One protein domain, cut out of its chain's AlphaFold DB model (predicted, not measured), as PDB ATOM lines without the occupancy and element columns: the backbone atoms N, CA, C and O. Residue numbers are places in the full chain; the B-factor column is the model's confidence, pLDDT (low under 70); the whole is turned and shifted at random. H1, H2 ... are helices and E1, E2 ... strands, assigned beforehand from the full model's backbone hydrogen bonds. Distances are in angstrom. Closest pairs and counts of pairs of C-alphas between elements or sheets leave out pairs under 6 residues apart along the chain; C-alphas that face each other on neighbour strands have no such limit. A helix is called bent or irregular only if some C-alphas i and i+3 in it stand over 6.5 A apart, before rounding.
ATOM      1  N   LYS A   6       9.230 -15.490 -54.265       93.69
ATOM      2  CA  LYS A   6      10.496 -16.073 -53.810       93.69
ATOM      3  C   LYS A   6      10.812 -15.635 -52.387       93.69
ATOM      4  O   LYS A   6      11.260 -16.460 -51.589       93.69
ATOM      5  N   ALA A   7      10.601 -14.359 -52.072       93.94
ATOM      6  CA  ALA A   7      10.721 -13.862 -50.706       93.94
ATOM      7  C   ALA A   7       9.688 -14.535 -49.797       93.94
ATOM      8  O   ALA A   7      10.053 -15.052 -48.742       93.94
ATOM      9  N   HIS A   8       8.437 -14.633 -50.253       94.50
ATOM     10  CA  HIS A   8       7.376 -15.272 -49.485       94.50
ATOM     11  C   HIS A   8       7.667 -16.759 -49.204       94.50
ATOM     12  O   HIS A   8       7.542 -17.201 -48.066       94.50
ATOM     13  N   ALA A   9       8.151 -17.527 -50.189       93.25
ATOM     14  CA  ALA A   9       8.549 -18.925 -49.980       93.25
ATOM     15  C   ALA A   9       9.673 -19.089 -48.947       93.25
ATOM     16  O   ALA A   9       9.617 -19.984 -48.106       93.25
ATOM     17  N   LYS A  10      10.679 -18.205 -48.971       94.25
ATOM     18  CA  LYS A  10      11.755 -18.210 -47.970       94.25
ATOM     19  C   LYS A  10      11.242 -17.884 -46.573       94.25
ATOM     20  O   LYS A  10      11.674 -18.527 -45.622       94.25
ATOM     21  N   HIS A  11      10.347 -16.904 -46.475       94.69
ATOM     22  CA  HIS A  11       9.723 -16.504 -45.220       94.69
ATOM     23  C   HIS A  11       8.948 -17.664 -44.595       94.69
ATOM     24  O   HIS A  11       9.274 -18.081 -43.488       94.69
ATOM     25  N   ARG A  12       8.025 -18.290 -45.339       94.69
ATOM     26  CA  ARG A  12       7.278 -19.460 -44.843       94.69
ATOM     27  C   ARG A  12       8.196 -20.598 -44.415       94.69
ATOM     28  O   ARG A  12       8.020 -21.157 -43.343       94.69
ATOM     29  N   ALA A  13       9.214 -20.912 -45.218       93.56
ATOM     30  CA  ALA A  13      10.184 -21.953 -44.882       93.56
ATOM     31  C   ALA A  13      11.021 -21.615 -43.635       93.56
ATOM     32  O   ALA A  13      11.544 -22.513 -42.979       93.56
ATOM     33  N   GLN A  14      11.202 -20.335 -43.309       94.69
ATOM     34  CA  GLN A  14      11.802 -19.926 -42.046       94.69
ATOM     35  C   GLN A  14      10.818 -20.113 -40.888       94.69
ATOM     36  O   GLN A  14      11.158 -20.821 -39.951       94.69
ATOM     37  N   VAL A  15       9.592 -19.596 -40.999       94.69
ATOM     38  CA  VAL A  15       8.559 -19.738 -39.956       94.69
ATOM     39  C   VAL A  15       8.274 -21.211 -39.646       94.69
ATOM     40  O   VAL A  15       8.247 -21.600 -38.488       94.69
ATOM     41  N   ILE A  16       8.172 -22.077 -40.658       95.12
ATOM     42  CA  ILE A  16       7.982 -23.523 -40.456       95.12
ATOM     43  C   ILE A  16       9.168 -24.153 -39.712       95.12
ATOM     44  O   ILE A  16       8.967 -25.054 -38.905       95.12
ATOM     45  N   ARG A  17      10.405 -23.704 -39.960       94.06
ATOM     46  CA  ARG A  17      11.580 -24.212 -39.231       94.06
ATOM     47  C   ARG A  17      11.605 -23.749 -37.779       94.06
ATOM     48  O   ARG A  17      12.044 -24.517 -36.928       94.06
ATOM     49  N   ASP A  18      11.154 -22.528 -37.522       93.69
ATOM     50  CA  ASP A  18      11.229 -21.902 -36.203       93.69
ATOM     51  C   ASP A  18      10.030 -22.302 -35.313       93.69
ATOM     52  O   ASP A  18      10.201 -22.571 -34.125       93.69
ATOM     53  N   GLU A  19       8.831 -22.412 -35.892       91.56
ATOM     54  CA  GLU A  19       7.552 -22.603 -35.185       91.56
ATOM     55  C   GLU A  19       6.844 -23.928 -35.530       91.56
ATOM     56  O   GLU A  19       5.821 -24.275 -34.939       91.56
ATOM     57  N   GLY A  20       7.368 -24.696 -36.489       91.69
ATOM     58  CA  GLY A  20       6.816 -25.984 -36.931       91.69
ATOM     59  C   GLY A  20       5.670 -25.881 -37.944       91.69
ATOM     60  O   GLY A  20       5.342 -26.870 -38.602       91.69
ATOM     61  N   GLN A  21       5.068 -24.703 -38.106       94.50
ATOM     62  CA  GLN A  21       3.999 -24.456 -39.073       94.50
ATOM     63  C   GLN A  21       3.953 -22.984 -39.480       94.50
ATOM     64  O   GLN A  21       4.302 -22.114 -38.692       94.50
ATOM     65  N   TRP A  22       3.464 -22.706 -40.684       95.62
ATOM     66  CA  TRP A  22       3.085 -21.362 -41.110       95.62
ATOM     67  C   TRP A  22       1.577 -21.315 -41.346       95.62
ATOM     68  O   TRP A  22       1.008 -22.240 -41.928       95.62
ATOM     69  N   VAL A  23       0.929 -20.242 -40.897       96.75
ATOM     70  CA  VAL A  23      -0.488 -19.982 -41.159       96.75
ATOM     71  C   VAL A  23      -0.614 -18.573 -41.711       96.75
ATOM     72  O   VAL A  23      -0.050 -17.638 -41.147       96.75
ATOM     73  N   GLY A  24      -1.368 -18.414 -42.792       96.19
ATOM     74  CA  GLY A  24      -1.587 -17.112 -43.409       96.19
ATOM     75  C   GLY A  24      -2.970 -16.961 -44.014       96.19
ATOM     76  O   GLY A  24      -3.711 -17.934 -44.185       96.19
ATOM     77  N   LEU A  25      -3.299 -15.713 -44.326       95.75
ATOM     78  CA  LEU A  25      -4.519 -15.330 -45.019       95.75
ATOM     79  C   LEU A  25      -4.202 -15.039 -46.488       95.75
ATOM     80  O   LEU A  25      -3.226 -14.348 -46.787       95.75
ATOM     81  N   ALA A  26      -5.035 -15.541 -47.394       95.38
ATOM     82  CA  ALA A  26      -4.978 -15.243 -48.819       95.38
ATOM     83  C   ALA A  26      -6.317 -14.692 -49.332       95.38
ATOM     84  O   ALA A  26      -7.379 -14.986 -48.772       95.38
ATOM     85  N   ASP A  27      -6.250 -13.884 -50.388       92.50
ATOM     86  CA  ASP A  27      -7.403 -13.250 -51.033       92.50
ATOM     87  C   ASP A  27      -8.243 -14.235 -51.869       92.50
ATOM     88  O   ASP A  27      -7.968 -15.432 -51.926       92.50
ATOM     89  N   ASN A  28      -9.287 -13.738 -52.531       88.69
ATOM     90  CA  ASN A  28     -10.167 -14.533 -53.397       88.69
ATOM     91  C   ASN A  28      -9.444 -15.168 -54.604       88.69
ATOM     92  O   ASN A  28      -9.938 -16.148 -55.169       88.69
ATOM     93  N   GLU A  29      -8.292 -14.627 -54.984       89.75
ATOM     94  CA  GLU A  29      -7.423 -15.095 -56.060       89.75
ATOM     95  C   GLU A  29      -6.360 -16.071 -55.539       89.75
ATOM     96  O   GLU A  29      -5.662 -16.697 -56.331       89.75
ATOM     97  N   GLY A  30      -6.271 -16.261 -54.220       91.88
ATOM     98  CA  GLY A  30      -5.313 -17.133 -53.558       91.88
ATOM     99  C   GLY A  30      -3.931 -16.504 -53.384       91.88
ATOM    100  O   GLY A  30      -2.979 -17.236 -53.100       91.88
ATOM    101  N   VAL A  31      -3.782 -15.189 -53.555       94.69
ATOM    102  CA  VAL A  31      -2.543 -14.462 -53.260       94.69
ATOM    103  C   VAL A  31      -2.454 -14.216 -51.748       94.69
ATOM    104  O   VAL A  31      -3.418 -13.745 -51.145       94.69
ATOM    105  N   PRO A  32      -1.321 -14.535 -51.097       94.75
ATOM    106  CA  PRO A  32      -1.126 -14.239 -49.683       94.75
ATOM    107  C   PRO A  32      -1.229 -12.736 -49.408       94.75
ATOM    108  O   PRO A  32      -0.549 -11.937 -50.049       94.75
ATOM    109  N   ILE A  33      -2.034 -12.370 -48.417       93.31
ATOM    110  CA  ILE A  33      -2.203 -10.988 -47.960       93.31
ATOM    111  C   ILE A  33      -1.258 -10.726 -46.787       93.31
ATOM    112  O   ILE A  33      -0.493  -9.762 -46.789       93.31
ATOM    113  N   MET A  34      -1.305 -11.600 -45.778       94.00
ATOM    114  CA  MET A  34      -0.543 -11.459 -44.539       94.00
ATOM    115  C   MET A  34      -0.374 -12.798 -43.818       94.00
ATOM    116  O   MET A  34      -1.134 -13.746 -44.037       94.00
ATOM    117  N   ASP A  35       0.611 -12.851 -42.925       94.56
ATOM    118  CA  ASP A  35       0.698 -13.915 -41.928       94.56
ATOM    119  C   ASP A  35      -0.474 -13.823 -40.952       94.56
ATOM    120  O   ASP A  35      -1.045 -12.754 -40.717       94.56
ATOM    121  N   MET A  36      -0.840 -14.963 -40.377       94.25
ATOM    122  CA  MET A  36      -1.913 -15.013 -39.402       94.25
ATOM    123  C   MET A  36      -1.508 -14.295 -38.110       94.25
ATOM    124  O   MET A  36      -0.386 -14.447 -37.625       94.25
ATOM    125  N   ALA A  37      -2.446 -13.547 -37.527       91.31
ATOM    126  CA  ALA A  37      -2.271 -12.960 -36.201       91.31
ATOM    127  C   ALA A  37      -2.024 -14.059 -35.138       91.31
ATOM    128  O   ALA A  37      -2.348 -15.225 -35.387       91.31
ATOM    129  N   PRO A  38      -1.492 -13.721 -33.943       91.56
ATOM    130  CA  PRO A  38      -1.153 -14.710 -32.923       91.56
ATOM    131  C   PRO A  38      -2.292 -15.699 -32.645       91.56
ATOM    132  O   PRO A  38      -3.387 -15.325 -32.214       91.56
ATOM    133  N   ILE A  39      -2.014 -16.973 -32.918       93.81
ATOM    134  CA  ILE A  39      -2.985 -18.061 -32.841       93.81
ATOM    135  C   ILE A  39      -3.183 -18.458 -31.380       93.81
ATOM    136  O   ILE A  39      -2.235 -18.818 -30.688       93.81
ATOM    137  N   ILE A  40      -4.433 -18.419 -30.926       93.06
ATOM    138  CA  ILE A  40      -4.846 -18.901 -29.603       93.06
ATOM    139  C   ILE A  40      -5.143 -20.399 -29.676       93.06
ATOM    140  O   ILE A  40      -4.698 -21.170 -28.827       93.06
ATOM    141  N   SER A  41      -5.887 -20.815 -30.701       94.31
ATOM    142  CA  SER A  41      -6.202 -22.217 -30.965       94.31
ATOM    143  C   SER A  41      -6.359 -22.457 -32.459       94.31
ATOM    144  O   SER A  41      -6.889 -21.615 -33.178       94.31
ATOM    145  N   LEU A  42      -5.912 -23.622 -32.915       94.44
ATOM    146  CA  LEU A  42      -6.037 -24.065 -34.297       94.44
ATOM    147  C   LEU A  42      -6.416 -25.542 -34.298       94.44
ATOM    148  O   LEU A  42      -5.610 -26.381 -33.896       94.44
ATOM    149  N   ASP A  43      -7.610 -25.836 -34.793       93.25
ATOM    150  CA  ASP A  43      -8.020 -27.174 -35.188       93.25
ATOM    151  C   ASP A  43      -8.159 -27.216 -36.711       93.25
ATOM    152  O   ASP A  43      -9.039 -26.593 -37.302       93.25
ATOM    153  N   ALA A  44      -7.221 -27.911 -37.349       88.88
ATOM    154  CA  ALA A  44      -7.167 -28.111 -38.793       88.88
ATOM    155  C   ALA A  44      -6.961 -29.609 -39.052       88.88
ATOM    156  O   ALA A  44      -5.834 -30.036 -39.346       88.88
ATOM    157  N   PRO A  45      -8.010 -30.427 -38.844       84.12
ATOM    158  CA  PRO A  45      -7.930 -31.863 -38.974       84.12
ATOM    159  C   PRO A  45      -7.687 -32.253 -40.426       84.12
ATOM    160  O   PRO A  45      -8.196 -31.654 -41.382       84.12
ATOM    161  N   ARG A  46      -6.910 -33.324 -40.566       77.19
ATOM    162  CA  ARG A  46      -6.552 -33.912 -41.848       77.19
ATOM    163  C   ARG A  46      -7.232 -35.255 -41.967       77.19
ATOM    164  O   ARG A  46      -6.950 -36.168 -41.193       77.19
ATOM    165  N   ALA A  47      -8.104 -35.378 -42.955       78.25
ATOM    166  CA  ALA A  47      -8.728 -36.642 -43.284       78.25
ATOM    167  C   ALA A  47      -8.701 -36.843 -44.797       78.25
ATOM    168  O   ALA A  47      -9.058 -35.977 -45.593       78.25
ATOM    169  N   ARG A  48      -8.210 -38.012 -45.196       78.00
ATOM    170  CA  ARG A  48      -8.057 -38.387 -46.597       78.00
ATOM    171  C   ARG A  48      -9.429 -38.611 -47.215       78.00
ATOM    172  O   ARG A  48     -10.237 -39.345 -46.649       78.00
ATOM    173  N   MET A  49      -9.670 -38.036 -48.393       80.75
ATOM    174  CA  MET A  49     -10.959 -38.156 -49.089       80.75
ATOM    175  C   MET A  49     -12.156 -37.753 -48.218       80.75
ATOM    176  O   MET A  49     -13.218 -38.382 -48.268       80.75
ATOM    177  N   GLN A  50     -11.969 -36.710 -47.412       83.12
ATOM    178  CA  GLN A  50     -12.999 -36.150 -46.560       83.12
ATOM    179  C   GLN A  50     -12.858 -34.631 -46.540       83.12
ATOM    180  O   GLN A  50     -11.762 -34.095 -46.403       83.12
ATOM    181  N   VAL A  51     -13.987 -33.947 -46.696       81.12
ATOM    182  CA  VAL A  51     -14.062 -32.509 -46.463       81.12
ATOM    183  C   VAL A  51     -13.936 -32.290 -44.958       81.12
ATOM    184  O   VAL A  51     -14.712 -32.860 -44.190       81.12
ATOM    185  N   THR A  52     -12.919 -31.537 -44.547       86.81
ATOM    186  CA  THR A  52     -12.667 -31.203 -43.144       86.81
ATOM    187  C   THR A  52     -12.909 -29.727 -42.876       86.81
ATOM    188  O   THR A  52     -12.684 -28.880 -43.748       86.81
ATOM    189  N   ASP A  53     -13.344 -29.446 -41.652       90.62
ATOM    190  CA  ASP A  53     -13.605 -28.096 -41.172       90.62
ATOM    191  C   ASP A  53     -12.377 -27.561 -40.438       90.62
ATOM    192  O   ASP A  53     -11.712 -28.290 -39.708       90.62
ATOM    193  N   LEU A  54     -12.087 -26.283 -40.640       93.88
ATOM    194  CA  LEU A  54     -11.096 -25.516 -39.901       93.88
ATOM    195  C   LEU A  54     -11.811 -24.722 -38.809       93.88
ATOM    196  O   LEU A  54     -12.765 -24.002 -39.109       93.88
ATOM    197  N   GLU A  55     -11.283 -24.755 -37.590       95.50
ATOM    198  CA  GLU A  55     -11.607 -23.788 -36.544       95.50
ATOM    199  C   GLU A  55     -10.318 -23.133 -36.033       95.50
ATOM    200  O   GLU A  55      -9.435 -23.781 -35.471       95.50
ATOM    201  N   LEU A  56     -10.187 -21.829 -36.263       95.25
ATOM    202  CA  LEU A  56      -9.005 -21.044 -35.917       95.25
ATOM    203  C   LEU A  56      -9.422 -19.840 -35.078       95.25
ATOM    204  O   LEU A  56     -10.176 -18.993 -35.543       95.25
ATOM    205  N   THR A  57      -8.890 -19.721 -33.867       94.75
ATOM    206  CA  THR A  57      -9.078 -18.541 -33.020       94.75
ATOM    207  C   THR A  57      -7.778 -17.764 -32.926       94.75
ATOM    208  O   THR A  57      -6.740 -18.304 -32.541       94.75
ATOM    209  N   ILE A  58      -7.848 -16.475 -33.241       94.12
ATOM    210  CA  ILE A  58      -6.714 -15.551 -33.239       94.12
ATOM    211  C   ILE A  58      -6.936 -14.401 -32.266       94.12
ATOM    212  O   ILE A  58      -8.065 -13.951 -32.049       94.12
ATOM    213  N   SER A  59      -5.840 -13.903 -31.701       92.62
ATOM    214  CA  SER A  59      -5.818 -12.634 -30.981       92.62
ATOM    215  C   SER A  59      -5.597 -11.501 -31.975       92.62
ATOM    216  O   SER A  59      -4.584 -11.467 -32.669       92.62
ATOM    217  N   VAL A  60      -6.547 -10.571 -32.044       89.44
ATOM    218  CA  VAL A  60      -6.499  -9.433 -32.979       89.44
ATOM    219  C   VAL A  60      -6.239  -8.106 -32.279       89.44
ATOM    220  O   VAL A  60      -6.254  -7.065 -32.922       89.44
ATOM    221  N   ARG A  61      -5.972  -8.127 -30.970       86.44
ATOM    222  CA  ARG A  61      -5.617  -6.939 -30.195       86.44
ATOM    223  C   ARG A  61      -4.379  -7.197 -29.354       86.44
ATOM    224  O   ARG A  61      -4.335  -8.143 -28.572       86.44
ATOM    225  N   SER A  62      -3.388  -6.328 -29.504       82.50
ATOM    226  CA  SER A  62      -2.200  -6.324 -28.648       82.50
ATOM    227  C   SER A  62      -2.518  -5.819 -27.234       82.50
ATOM    228  O   SER A  62      -3.551  -5.188 -27.000       82.50
ATOM    229  N   GLN A  63      -1.603  -6.049 -26.286       77.38
ATOM    230  CA  GLN A  63      -1.726  -5.518 -24.919       77.38
ATOM    231  C   GLN A  63      -1.774  -3.981 -24.886       77.38
ATOM    232  O   GLN A  63      -2.449  -3.414 -24.031       77.38
ATOM    233  N   ASP A  64      -1.145  -3.322 -25.862       79.06
ATOM    234  CA  ASP A  64      -1.139  -1.862 -26.021       79.06
ATOM    235  C   ASP A  64      -2.415  -1.322 -26.698       79.06
ATOM    236  O   ASP A  64      -2.532  -0.132 -26.988       79.06
ATOM    237  N   GLY A  65      -3.388  -2.193 -26.972       78.38
ATOM    238  CA  GLY A  65      -4.693  -1.823 -27.511       78.38
ATOM    239  C   GLY A  65      -4.754  -1.683 -29.033       78.38
ATOM    240  O   GLY A  65      -5.851  -1.458 -29.546       78.38
ATOM    241  N   VAL A  66      -3.635  -1.865 -29.744       83.50
ATOM    242  CA  VAL A  66      -3.562  -1.825 -31.217       83.50
ATOM    243  C   VAL A  66      -4.287  -3.032 -31.813       83.50
ATOM    244  O   VAL A  66      -3.993  -4.169 -31.429       83.50
ATOM    245  N   VAL A  67      -5.208  -2.765 -32.742       84.44
ATOM    246  CA  VAL A  67      -5.983  -3.770 -33.485       84.44
ATOM    247  C   VAL A  67      -5.204  -4.219 -34.722       84.44
ATOM    248  O   VAL A  67      -4.593  -3.408 -35.416       84.44
ATOM    249  N   HIS A  68      -5.193  -5.523 -34.976       88.44
ATOM    250  CA  HIS A  68      -4.497  -6.134 -36.101       88.44
ATOM    251  C   HIS A  68      -5.255  -5.869 -37.417       88.44
ATOM    252  O   HIS A  68      -6.470  -6.064 -37.445       88.44
ATOM    253  N   PRO A  69      -4.575  -5.536 -38.533       88.19
ATOM    254  CA  PRO A  69      -5.224  -5.218 -39.819       88.19
ATOM    255  C   PRO A  69      -6.005  -6.386 -40.443       88.19
ATOM    256  O   PRO A  69      -6.771  -6.206 -41.378       88.19
ATOM    257  N   ILE A  70      -5.847  -7.602 -39.913       88.19
ATOM    258  CA  ILE A  70      -6.640  -8.770 -40.331       88.19
ATOM    259  C   ILE A  70      -8.136  -8.593 -40.050       88.19
ATOM    260  O   ILE A  70      -8.954  -9.265 -40.668       88.19
ATOM    261  N   VAL A  71      -8.493  -7.715 -39.107       85.44
ATOM    262  CA  VAL A  71      -9.891  -7.384 -38.827       85.44
ATOM    263  C   VAL A  71     -10.530  -6.774 -40.069       85.44
ATOM    264  O   VAL A  71     -11.594  -7.233 -40.461       85.44
ATOM    265  N   ASP A  72      -9.853  -5.846 -40.741       83.50
ATOM    266  CA  ASP A  72     -10.388  -5.171 -41.929       83.50
ATOM    267  C   ASP A  72     -10.637  -6.172 -43.072       83.50
ATOM    268  O   ASP A  72     -11.660  -6.110 -43.745       83.50
ATOM    269  N   GLU A  73      -9.768  -7.177 -43.225       85.50
ATOM    270  CA  GLU A  73      -9.921  -8.235 -44.236       85.50
ATOM    271  C   GLU A  73     -11.018  -9.264 -43.922       85.50
ATOM    272  O   GLU A  73     -11.546  -9.901 -44.833       85.50
ATOM    273  N   LEU A  74     -11.323  -9.486 -42.640       82.31
ATOM    274  CA  LEU A  74     -12.272 -10.514 -42.187       82.31
ATOM    275  C   LEU A  74     -13.624  -9.952 -41.726       82.31
ATOM    276  O   LEU A  74     -14.545 -10.714 -41.433       82.31
ATOM    277  N   VAL A  75     -13.731  -8.639 -41.578       75.06
ATOM    278  CA  VAL A  75     -14.927  -7.948 -41.082       75.06
ATOM    279  C   VAL A  75     -15.384  -6.866 -42.067       75.06
ATOM    280  O   VAL A  75     -16.576  -6.572 -42.114       75.06
ATOM    281  N   GLY A  76     -14.480  -6.336 -42.902       63.97
ATOM    282  CA  GLY A  76     -14.766  -5.295 -43.890       63.97
ATOM    283  C   GLY A  76     -14.991  -3.906 -43.278       63.97
ATOM    284  O   GLY A  76     -15.058  -3.738 -42.060       63.97
ATOM    285  N   ASP A  77     -15.197  -2.904 -44.142       52.28
ATOM    286  CA  ASP A  77     -15.528  -1.507 -43.779       52.28
ATOM    287  C   ASP A  77     -16.922  -1.355 -43.119       52.28
ATOM    288  O   ASP A  77     -17.395  -0.251 -42.833       52.28
ATOM    289  N   GLY A  78     -17.614  -2.469 -42.869       45.50
ATOM    290  CA  GLY A  78     -18.993  -2.516 -42.420       45.50
ATOM    291  C   GLY A  78     -19.196  -3.368 -41.175       45.50
ATOM    292  O   GLY A  78     -19.808  -4.430 -41.246       45.50
ATOM    293  N   MET A  79     -18.953  -2.787 -39.994       46.44
ATOM    294  CA  MET A  79     -19.692  -3.165 -38.769       46.44
ATOM    295  C   MET A  79     -21.232  -3.054 -38.939       46.44
ATOM    296  O   MET A  79     -21.993  -3.378 -38.034       46.44
ATOM    297  N   ALA A  80     -21.715  -2.594 -40.099       38.41
ATOM    298  CA  ALA A  80     -23.116  -2.509 -40.493       38.41
ATOM    299  C   ALA A  80     -23.758  -3.855 -40.905       38.41
ATOM    300  O   ALA A  80     -24.974  -3.897 -41.091       38.41
ATOM    301  N   HIS A  81     -22.989  -4.946 -41.033       44.88
ATOM    302  CA  HIS A  81     -23.502  -6.285 -41.371       44.88
ATOM    303  C   HIS A  81     -23.355  -7.291 -40.223       44.88
ATOM    304  O   HIS A  81     -23.040  -8.458 -40.449       44.88
ATOM    305  N   VAL A  82     -23.596  -6.848 -38.983       50.75
ATOM    306  CA  VAL A  82     -23.795  -7.769 -37.857       50.75
ATOM    307  C   VAL A  82     -25.040  -8.607 -38.154       50.75
ATOM    308  O   VAL A  82     -26.158  -8.094 -38.147       50.75
ATOM    309  N   LEU A  83     -24.837  -9.886 -38.471       49.44
ATOM    310  CA  LEU A  83     -25.919 -10.820 -38.800       49.44
ATOM    311  C   LEU A  83     -26.743 -11.183 -37.558       49.44
ATOM    312  O   LEU A  83     -27.941 -11.428 -37.676       49.44
ATOM    313  N   ASP A  84     -26.109 -11.183 -36.383       54.25
ATOM    314  CA  ASP A  84     -26.761 -11.339 -35.086       54.25
ATOM    315  C   ASP A  84     -25.850 -10.802 -33.971       54.25
ATOM    316  O   ASP A  84     -24.623 -10.938 -34.052       54.25
ATOM    317  N   THR A  85     -26.444 -10.183 -32.949       52.66
ATOM    318  CA  THR A  85     -25.754  -9.853 -31.694       52.66
ATOM    319  C   THR A  85     -26.375 -10.716 -30.611       52.66
ATOM    320  O   THR A  85     -27.405 -10.362 -30.036       52.66
ATOM    321  N   ASP A  86     -25.751 -11.855 -30.323       53.84
ATOM    322  CA  ASP A  86     -26.167 -12.651 -29.174       53.84
ATOM    323  C   ASP A  86     -25.947 -11.827 -27.897       53.84
ATOM    324  O   ASP A  86     -24.970 -11.078 -27.790       53.84
ATOM    325  N   GLY A  87     -26.811 -12.002 -26.889       51.47
ATOM    326  CA  GLY A  87     -26.721 -11.322 -25.582       51.47
ATOM    327  C   GLY A  87     -25.392 -11.516 -24.821       51.47
ATOM    328  O   GLY A  87     -25.195 -10.894 -23.782       51.47
ATOM    329  N   ASP A  88     -24.482 -12.329 -25.367       57.62
ATOM    330  CA  ASP A  88     -23.121 -12.602 -24.901       57.62
ATOM    331  C   ASP A  88     -22.028 -11.756 -25.602       57.62
ATOM    332  O   ASP A  88     -20.835 -11.996 -25.394       57.62
ATOM    333  N   GLY A  89     -22.387 -10.786 -26.456       57.31
ATOM    334  CA  GLY A  89     -21.424  -9.893 -27.126       57.31
ATOM    335  C   GLY A  89     -20.631 -10.556 -28.262       57.31
ATOM    336  O   GLY A  89     -19.480 -10.198 -28.520       57.31
ATOM    337  N   ARG A  90     -21.221 -11.560 -28.922       57.28
ATOM    338  CA  ARG A  90     -20.678 -12.177 -30.142       57.28
ATOM    339  C   ARG A  90     -21.285 -11.510 -31.367       57.28
ATOM    340  O   ARG A  90     -22.494 -11.309 -31.409       57.28
ATOM    341  N   MET A  91     -20.449 -11.219 -32.358       60.66
ATOM    342  CA  MET A  91     -20.877 -10.649 -33.636       60.66
ATOM    343  C   MET A  91     -20.439 -11.568 -34.771       60.66
ATOM    344  O   MET A  91     -19.283 -12.004 -34.810       60.66
ATOM    345  N   SER A  92     -21.360 -11.862 -35.684       57.75
ATOM    346  CA  SER A  92     -21.077 -12.586 -36.926       57.75
ATOM    347  C   SER A  92     -21.153 -11.637 -38.117       57.75
ATOM    348  O   SER A  92     -22.040 -10.784 -38.176       57.75
ATOM    349  N   PHE A  93     -20.216 -11.786 -39.052       57.97
ATOM    350  CA  PHE A  93     -20.068 -10.890 -40.198       57.97
ATOM    351  C   PHE A  93     -20.270 -11.639 -41.511       57.97
ATOM    352  O   PHE A  93     -19.833 -12.785 -41.661       57.97
ATOM    353  N   ALA A  94     -20.923 -10.975 -42.465       56.19
ATOM    354  CA  ALA A  94     -20.912 -11.395 -43.858       56.19
ATOM    355  C   ALA A  94     -19.631 -10.868 -44.514       56.19
ATOM    356  O   ALA A  94     -19.370  -9.671 -44.481       56.19
ATOM    357  N   MET A  95     -18.835 -11.765 -45.090       61.16
ATOM    358  CA  MET A  95     -17.642 -11.385 -45.846       61.16
ATOM    359  C   MET A  95     -18.037 -10.768 -47.185       61.16
ATOM    360  O   MET A  95     -18.812 -11.378 -47.926       61.16
ATOM    361  N   ASP A  96     -17.445  -9.626 -47.527       62.91
ATOM    362  CA  ASP A  96     -17.627  -9.003 -48.844       62.91
ATOM    363  C   ASP A  96     -16.963  -9.826 -49.960       62.91
ATOM    364  O   ASP A  96     -17.454  -9.892 -51.089       62.91
ATOM    365  N   GLU A  97     -15.867 -10.518 -49.636       76.81
ATOM    366  CA  GLU A  97     -15.096 -11.324 -50.575       76.81
ATOM    367  C   GLU A  97     -14.653 -12.658 -49.970       76.81
ATOM    368  O   GLU A  97     -14.436 -12.801 -48.768       76.81
ATOM    369  N   THR A  98     -14.472 -13.669 -50.824       83.69
ATOM    370  CA  THR A  98     -13.914 -14.954 -50.382       83.69
ATOM    371  C   THR A  98     -12.470 -14.766 -49.914       83.69
ATOM    372  O   THR A  98     -11.678 -14.087 -50.567       83.69
ATOM    373  N   ARG A  99     -12.119 -15.399 -48.795       91.94
ATOM    374  CA  ARG A  99     -10.753 -15.478 -48.268       91.94
ATOM    375  C   ARG A  99     -10.374 -16.935 -48.037       91.94
ATOM    376  O   ARG A  99     -11.248 -17.780 -47.813       91.94
ATOM    377  N   PHE A 100      -9.077 -17.221 -48.060       94.69
ATOM    378  CA  PHE A 100      -8.543 -18.529 -47.695       94.69
ATOM    379  C   PHE A 100      -7.657 -18.425 -46.467       94.69
ATOM    380  O   PHE A 100      -6.784 -17.563 -46.396       94.69
ATOM    381  N   VAL A 101      -7.821 -19.368 -45.543       96.19
ATOM    382  CA  VAL A 101      -6.782 -19.660 -44.556       96.19
ATOM    383  C   VAL A 101      -5.909 -20.765 -45.117       96.19
ATOM    384  O   VAL A 101      -6.410 -21.816 -45.526       96.19
ATOM    385  N   VAL A 102      -4.604 -20.526 -45.141       96.19
ATOM    386  CA  VAL A 102      -3.615 -21.486 -45.621       96.19
ATOM    387  C   VAL A 102      -2.752 -21.922 -44.452       96.19
ATOM    388  O   VAL A 102      -2.185 -21.086 -43.754       96.19
ATOM    389  N   VAL A 103      -2.652 -23.231 -44.251       95.19
ATOM    390  CA  VAL A 103      -1.828 -23.864 -43.221       95.19
ATOM    391  C   VAL A 103      -0.761 -24.696 -43.921       95.19
ATOM    392  O   VAL A 103      -1.080 -25.584 -44.710       95.19
ATOM    393  N   GLU A 104       0.510 -24.414 -43.650       94.44
ATOM    394  CA  GLU A 104       1.650 -25.127 -44.229       94.44
ATOM    395  C   GLU A 104       2.489 -25.780 -43.119       94.44
ATOM    396  O   GLU A 104       2.931 -25.112 -42.183       94.44
ATOM    397  N   ARG A 105       2.683 -27.101 -43.211       91.06
ATOM    398  CA  ARG A 105       3.424 -27.939 -42.249       91.06
ATOM    399  C   ARG A 105       4.280 -28.939 -43.009       91.06
ATOM    400  O   ARG A 105       3.739 -29.659 -43.836       91.06
ATOM    401  N   ASP A 106       5.579 -29.007 -42.724       82.38
ATOM    402  CA  ASP A 106       6.504 -30.014 -43.287       82.38
ATOM    403  C   ASP A 106       6.289 -30.304 -44.795       82.38
ATOM    404  O   ASP A 106       6.033 -31.429 -45.220       82.38
ATOM    405  N   GLY A 107       6.284 -29.245 -45.615       77.31
ATOM    406  CA  GLY A 107       6.105 -29.334 -47.072       77.31
ATOM    407  C   GLY A 107       4.675 -29.611 -47.560       77.31
ATOM    408  O   GLY A 107       4.440 -29.661 -48.766       77.31
ATOM    409  N   LEU A 108       3.707 -29.756 -46.657       85.00
ATOM    410  CA  LEU A 108       2.295 -29.957 -46.973       85.00
ATOM    411  C   LEU A 108       1.520 -28.666 -46.743       85.00
ATOM    412  O   LEU A 108       1.526 -28.115 -45.644       85.00
ATOM    413  N   ARG A 109       0.821 -28.211 -47.785       90.62
ATOM    414  CA  ARG A 109      -0.028 -27.021 -47.746       90.62
ATOM    415  C   ARG A 109      -1.494 -27.408 -47.859       90.62
ATOM    416  O   ARG A 109      -1.896 -28.062 -48.820       90.62
ATOM    417  N   GLU A 110      -2.285 -26.939 -46.907       91.81
ATOM    418  CA  GLU A 110      -3.735 -27.080 -46.884       91.81
ATOM    419  C   GLU A 110      -4.371 -25.697 -46.934       91.81
ATOM    420  O   GLU A 110      -3.919 -24.764 -46.275       91.81
ATOM    421  N   ALA A 111      -5.408 -25.564 -47.752       94.25
ATOM    422  CA  ALA A 111      -6.164 -24.334 -47.887       94.25
ATOM    423  C   ALA A 111      -7.619 -24.597 -47.496       94.25
ATOM    424  O   ALA A 111      -8.182 -25.648 -47.818       94.25
ATOM    425  N   TYR A 112      -8.217 -23.621 -46.828       95.00
ATOM    426  CA  TYR A 112      -9.590 -23.666 -46.351       95.00
ATOM    427  C   TYR A 112     -10.309 -22.400 -46.803       95.00
ATOM    428  O   TYR A 112      -9.818 -21.297 -46.567       95.00
ATOM    429  N   TYR A 113     -11.470 -22.550 -47.437       92.06
ATOM    430  CA  TYR A 113     -12.379 -21.436 -47.687       92.06
ATOM    431  C   TYR A 113     -12.895 -20.911 -46.356       92.06
ATOM    432  O   TYR A 113     -13.425 -21.695 -45.570       92.06
ATOM    433  N   VAL A 114     -12.794 -19.609 -46.112       91.06
ATOM    434  CA  VAL A 114     -13.441 -18.994 -44.950       91.06
ATOM    435  C   VAL A 114     -14.948 -18.951 -45.190       91.06
ATOM    436  O   VAL A 114     -15.406 -18.426 -46.202       91.06
ATOM    437  N   VAL A 115     -15.713 -19.533 -44.267       87.94
ATOM    438  CA  VAL A 115     -17.181 -19.610 -44.339       87.94
ATOM    439  C   VAL A 115     -17.831 -18.655 -43.348       87.94
ATOM    440  O   VAL A 115     -18.857 -18.057 -43.656       87.94
ATOM    441  N   LEU A 116     -17.246 -18.509 -42.160       85.88
ATOM    442  CA  LEU A 116     -17.789 -17.664 -41.106       85.88
ATOM    443  C   LEU A 116     -16.660 -17.095 -40.254       85.88
ATOM    444  O   LEU A 116     -15.771 -17.834 -39.835       85.88
ATOM    445  N   CYS A 117     -16.757 -15.812 -39.921       86.31
ATOM    446  CA  CYS A 117     -15.961 -15.202 -38.865       86.31
ATOM    447  C   CYS A 117     -16.864 -14.691 -37.750       86.31
ATOM    448  O   CYS A 117     -17.880 -14.036 -37.992       86.31
ATOM    449  N   VAL A 118     -16.468 -14.995 -36.519       86.00
ATOM    450  CA  VAL A 118     -17.130 -14.535 -35.302       86.00
ATOM    451  C   VAL A 118     -16.125 -13.729 -34.501       86.00
ATOM    452  O   VAL A 118     -15.133 -14.285 -34.021       86.00
ATOM    453  N   ALA A 119     -16.370 -12.431 -34.338       84.56
ATOM    454  CA  ALA A 119     -15.564 -11.621 -33.436       84.56
ATOM    455  C   ALA A 119     -16.131 -11.669 -32.016       84.56
ATOM    456  O   ALA A 119     -17.344 -11.740 -31.795       84.56
ATOM    457  N   LYS A 120     -15.219 -11.607 -31.051       84.06
ATOM    458  CA  LYS A 120     -15.512 -11.477 -29.629       84.06
ATOM    459  C   LYS A 120     -14.775 -10.263 -29.077       84.06
ATOM    460  O   LYS A 120     -13.568 -10.107 -29.289       84.06
ATOM    461  N   GLY A 121     -15.493  -9.433 -28.334       75.44
ATOM    462  CA  GLY A 121     -14.979  -8.202 -27.746       75.44
ATOM    463  C   GLY A 121     -16.028  -7.101 -27.797       75.44
ATOM    464  O   GLY A 121     -17.198  -7.368 -28.061       75.44
ATOM    465  N   ASP A 122     -15.592  -5.871 -27.563       69.25
ATOM    466  CA  ASP A 122     -16.457  -4.707 -27.719       69.25
ATOM    467  C   ASP A 122     -16.694  -4.443 -29.210       69.25
ATOM    468  O   ASP A 122     -15.806  -4.693 -30.028       69.25
ATOM    469  N   ALA A 123     -17.875  -3.922 -29.564       60.62
ATOM    470  CA  ALA A 123     -18.267  -3.679 -30.955       60.62
ATOM    471  C   ALA A 123     -17.212  -2.876 -31.735       60.62
ATOM    472  O   ALA A 123     -16.850  -3.244 -32.843       60.62
ATOM    473  N   GLU A 124     -16.643  -1.843 -31.110       64.25
ATOM    474  CA  GLU A 124     -15.620  -0.974 -31.708       64.25
ATOM    475  C   GLU A 124     -14.178  -1.498 -31.545       64.25
ATOM    476  O   GLU A 124     -13.219  -0.850 -31.961       64.25
ATOM    477  N   SER A 125     -13.974  -2.627 -30.865       69.12
ATOM    478  CA  SER A 125     -12.640  -3.140 -30.526       69.12
ATOM    479  C   SER A 125     -12.658  -4.661 -30.334       69.12
ATOM    480  O   SER A 125     -12.600  -5.143 -29.192       69.12
ATOM    481  N   PRO A 126     -12.702  -5.441 -31.434       79.44
ATOM    482  CA  PRO A 126     -12.622  -6.889 -31.349       79.44
ATOM    483  C   PRO A 126     -11.294  -7.299 -30.705       79.44
ATOM    484  O   PRO A 126     -10.232  -6.760 -31.009       79.44
ATOM    485  N   GLN A 127     -11.356  -8.251 -29.778       85.94
ATOM    486  CA  GLN A 127     -10.173  -8.778 -29.089       85.94
ATOM    487  C   GLN A 127      -9.720 -10.098 -29.706       85.94
ATOM    488  O   GLN A 127      -8.523 -10.383 -29.798       85.94
ATOM    489  N   GLN A 128     -10.692 -10.910 -30.119       90.81
ATOM    490  CA  GLN A 128     -10.475 -12.218 -30.714       90.81
ATOM    491  C   GLN A 128     -11.392 -12.400 -31.914       90.81
ATOM    492  O   GLN A 128     -12.532 -11.935 -31.905       90.81
ATOM    493  N   ILE A 129     -10.910 -13.129 -32.913       90.62
ATOM    494  CA  ILE A 129     -11.726 -13.592 -34.034       90.62
ATOM    495  C   ILE A 129     -11.609 -15.107 -34.105       90.62
ATOM    496  O   ILE A 129     -10.512 -15.655 -34.036       90.62
ATOM    497  N   THR A 130     -12.752 -15.776 -34.218       92.25
ATOM    498  CA  THR A 130     -12.835 -17.196 -34.556       92.25
ATOM    499  C   THR A 130     -13.249 -17.328 -36.010       92.25
ATOM    500  O   THR A 130     -14.312 -16.854 -36.403       92.25
ATOM    501  N   ILE A 131     -12.396 -17.968 -36.795       92.44
ATOM    502  CA  ILE A 131     -12.551 -18.230 -38.215       92.44
ATOM    503  C   ILE A 131     -12.968 -19.687 -38.365       92.44
ATOM    504  O   ILE A 131     -12.270 -20.590 -37.896       92.44
ATOM    505  N   LYS A 132     -14.092 -19.911 -39.037       92.44
ATOM    506  CA  LYS A 132     -14.529 -21.229 -39.480       92.44
ATOM    507  C   LYS A 132     -14.343 -21.344 -40.976       92.44
ATOM    508  O   LYS A 132     -14.770 -20.464 -41.731       92.44
ATOM    509  N   GLY A 133     -13.719 -22.431 -41.400       91.38
ATOM    510  CA  GLY A 133     -13.479 -22.694 -42.806       91.38
ATOM    511  C   GLY A 133     -13.734 -24.136 -43.195       91.38
ATOM    512  O   GLY A 133     -13.908 -24.998 -42.344       91.38
ATOM    513  N   VAL A 134     -13.749 -24.381 -44.499       92.75
ATOM    514  CA  VAL A 134     -13.968 -25.704 -45.088       92.75
ATOM    515  C   VAL A 134     -12.852 -25.984 -46.084       92.75
ATOM    516  O   VAL A 134     -12.472 -25.104 -46.859       92.75
ATOM    517  N   SER A 135     -12.309 -27.200 -46.063       92.69
ATOM    518  CA  SER A 135     -11.238 -27.632 -46.964       92.69
ATOM    519  C   SER A 135     -11.571 -27.352 -48.431       92.69
ATOM    520  O   SER A 135     -12.700 -27.566 -48.879       92.69
ATOM    521  N   VAL A 136     -10.567 -26.952 -49.217       93.31
ATOM    522  CA  VAL A 136     -10.733 -26.718 -50.661       93.31
ATOM    523  C   VAL A 136     -11.198 -27.949 -51.443       93.31
ATOM    524  O   VAL A 136     -11.664 -27.795 -52.568       93.31
ATOM    525  N   LEU A 137     -11.155 -29.156 -50.863       92.06
ATOM    526  CA  LEU A 137     -11.778 -30.348 -51.448       92.06
ATOM    527  C   LEU A 137     -13.288 -30.165 -51.702       92.06
ATOM    528  O   LEU A 137     -13.802 -30.692 -52.690       92.06
ATOM    529  N   ASP A 138     -13.972 -29.361 -50.879       91.19
ATOM    530  CA  ASP A 138     -15.394 -29.011 -51.034       91.19
ATOM    531  C   ASP A 138     -15.711 -28.371 -52.394       91.19
ATOM    532  O   ASP A 138     -16.839 -28.448 -52.881       91.19
ATOM    533  N   VAL A 139     -14.709 -27.810 -53.084       92.50
ATOM    534  CA  VAL A 139     -14.899 -27.257 -54.429       92.50
ATOM    535  C   VAL A 139     -15.490 -28.292 -55.394       92.50
ATOM    536  O   VAL A 139     -16.276 -27.928 -56.264       92.50
ATOM    537  N   LEU A 140     -15.195 -29.588 -55.220       93.50
ATOM    538  CA  LEU A 140     -15.767 -30.657 -56.047       93.50
ATOM    539  C   LEU A 140     -17.278 -30.826 -55.836       93.50
ATOM    540  O   LEU A 140     -17.976 -31.247 -56.756       93.50
ATOM    541  N   GLY A 141     -17.803 -30.451 -54.669       92.81
ATOM    542  CA  GLY A 141     -19.241 -30.381 -54.402       92.81
ATOM    543  C   GLY A 141     -19.948 -29.272 -55.193       92.81
ATOM    544  O   GLY A 141     -21.155 -29.334 -55.411       92.81
ATOM    545  N   ARG A 142     -19.202 -28.273 -55.681       90.00
ATOM    546  CA  ARG A 142     -19.744 -27.100 -56.394       90.00
ATOM    547  C   ARG A 142     -19.775 -27.262 -57.908       90.00
ATOM    548  O   ARG A 142     -20.423 -26.476 -58.597       90.00
TER     549      ARG A 142
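AT A GLANCE: This is residues 6 to 142 of the 304 residues of an uncharacterized protein of Corynebacterium sp. 13CS0277 (UniProt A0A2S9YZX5). One strongly twisted sheet of nine strands curls round the short helix H2 without closing into a ring, with the long, bent strands E8 and E9 running through it. The longest helix, H1, packs on the sheet by E1 and E7, the hairpin E5 and E6 lies far from it at the opposite end, and the short helix H3 follows E9 directly and meets E8 at Tyr 112. The printed part has 137 residues with three named helices and nine named strands, in the order H1 E1 E2 E3 E4 H2 E5 E6 E7 E8 E9 H3. The sheet is branched and its neighbour pairs are antiparallel; the class is mixed, helices and strands. The whole is compact, with a radius of gyration of the C-alphas of 15.1 A and spans of 42 by 39 by 24 A.

IN THESE COORDINATES: In the sheet, E8 is residues 108 to 122, 36.9 A from first to last C-alpha, starting at C-alpha 108 (2.295, -29.957, -46.973). E9 is residues 125 to 135, 29.5 A long. E7 is residues 100 to 105, 16.2 A, and E4 residues 53 to 59, 20.1 A. The shorter strands are E1, residues 22 to 26, 12.7 A; E2, residues 32 to 35, 8.0 A; E3, residues 39 to 43, 10.7 A; E5, residues 82 to 86, 10.2 A; and E6, residues 90 to 93, 10.2 A. H1 is residues 6 to 19, 20.0 A, starting at C-alpha 6 (10.496, -16.073, -53.810). H2 is residues 70 to 75, 8.4 A. H3 is residues 136 to 142, 10.7 A, ending at C-alpha 142 (-19.744, -27.100, -56.394).

HOW THE PARTS SIT: E8 has three neighbours: E6, beside residues 118 to 120, and E7, beside residues 108 to 114, lie on one side of it, and E9 on the other side. E8 bends by 72 degrees at residue 115, and E9 by 53 degrees at residue 128. E7, E8 and E9 form a meander, each strand the antiparallel neighbour of the one before; N 103 and O 110 are 2.8 A apart, and N 118 and O 130 are 2.8 A apart. E1 lies on one side of E7 and E8 on the other side, with N 24 and O 102 of E1 and E7 at 3.0 A; E1 also forms a hairpin with the edge strand E2, with N 25 and O 34 at 2.9 A. E4 lies on one side of E9 and E8 on the other side, with N 56 and O 131 of E4 and E9 at 2.9 A; E4 also forms a hairpin with the edge strand E3, with N 43 and O 55 at 2.8 A. E6 pairs with E8 through N 119 and O 91, 3.0 A, and with the edge strand E5 through N 83 and O 92, 3.0 A. E2 and E3 are apart. The sheet curls round H2, whose closest C-alpha pair with E8 is Leu 74 and Cys 117, 6.8 A. H1 is on the sheet at a height over the sheet of 8.7 A and runs along the strands, at 19 degrees to E1 on the local plane; the C-alphas of Ile 16 and Trp 22 come closest, 5.4 A. H3 is on the sheet too; its closest C-alpha pair with E8 is Val 136 and Tyr 112, 5.4 A. Every O i to N i+4 pair is within hydrogen-bond range in H1 and H2; H3 has 0 of 3, but 4 of 4 O i to N i+3 pairs. H3 is neither bent nor irregular, but only just: C-alphas 137 and 140 are 6.1 A apart.

THE WHOLE: The two C-alphas farthest apart, those of Lys 6 and Gly 87, are 47.0 A apart. The printed part has no cut, and no link is long. The mean pLDDT of the printed part is 83.6; residues 76 to 96 and 122 to 125 are under 70.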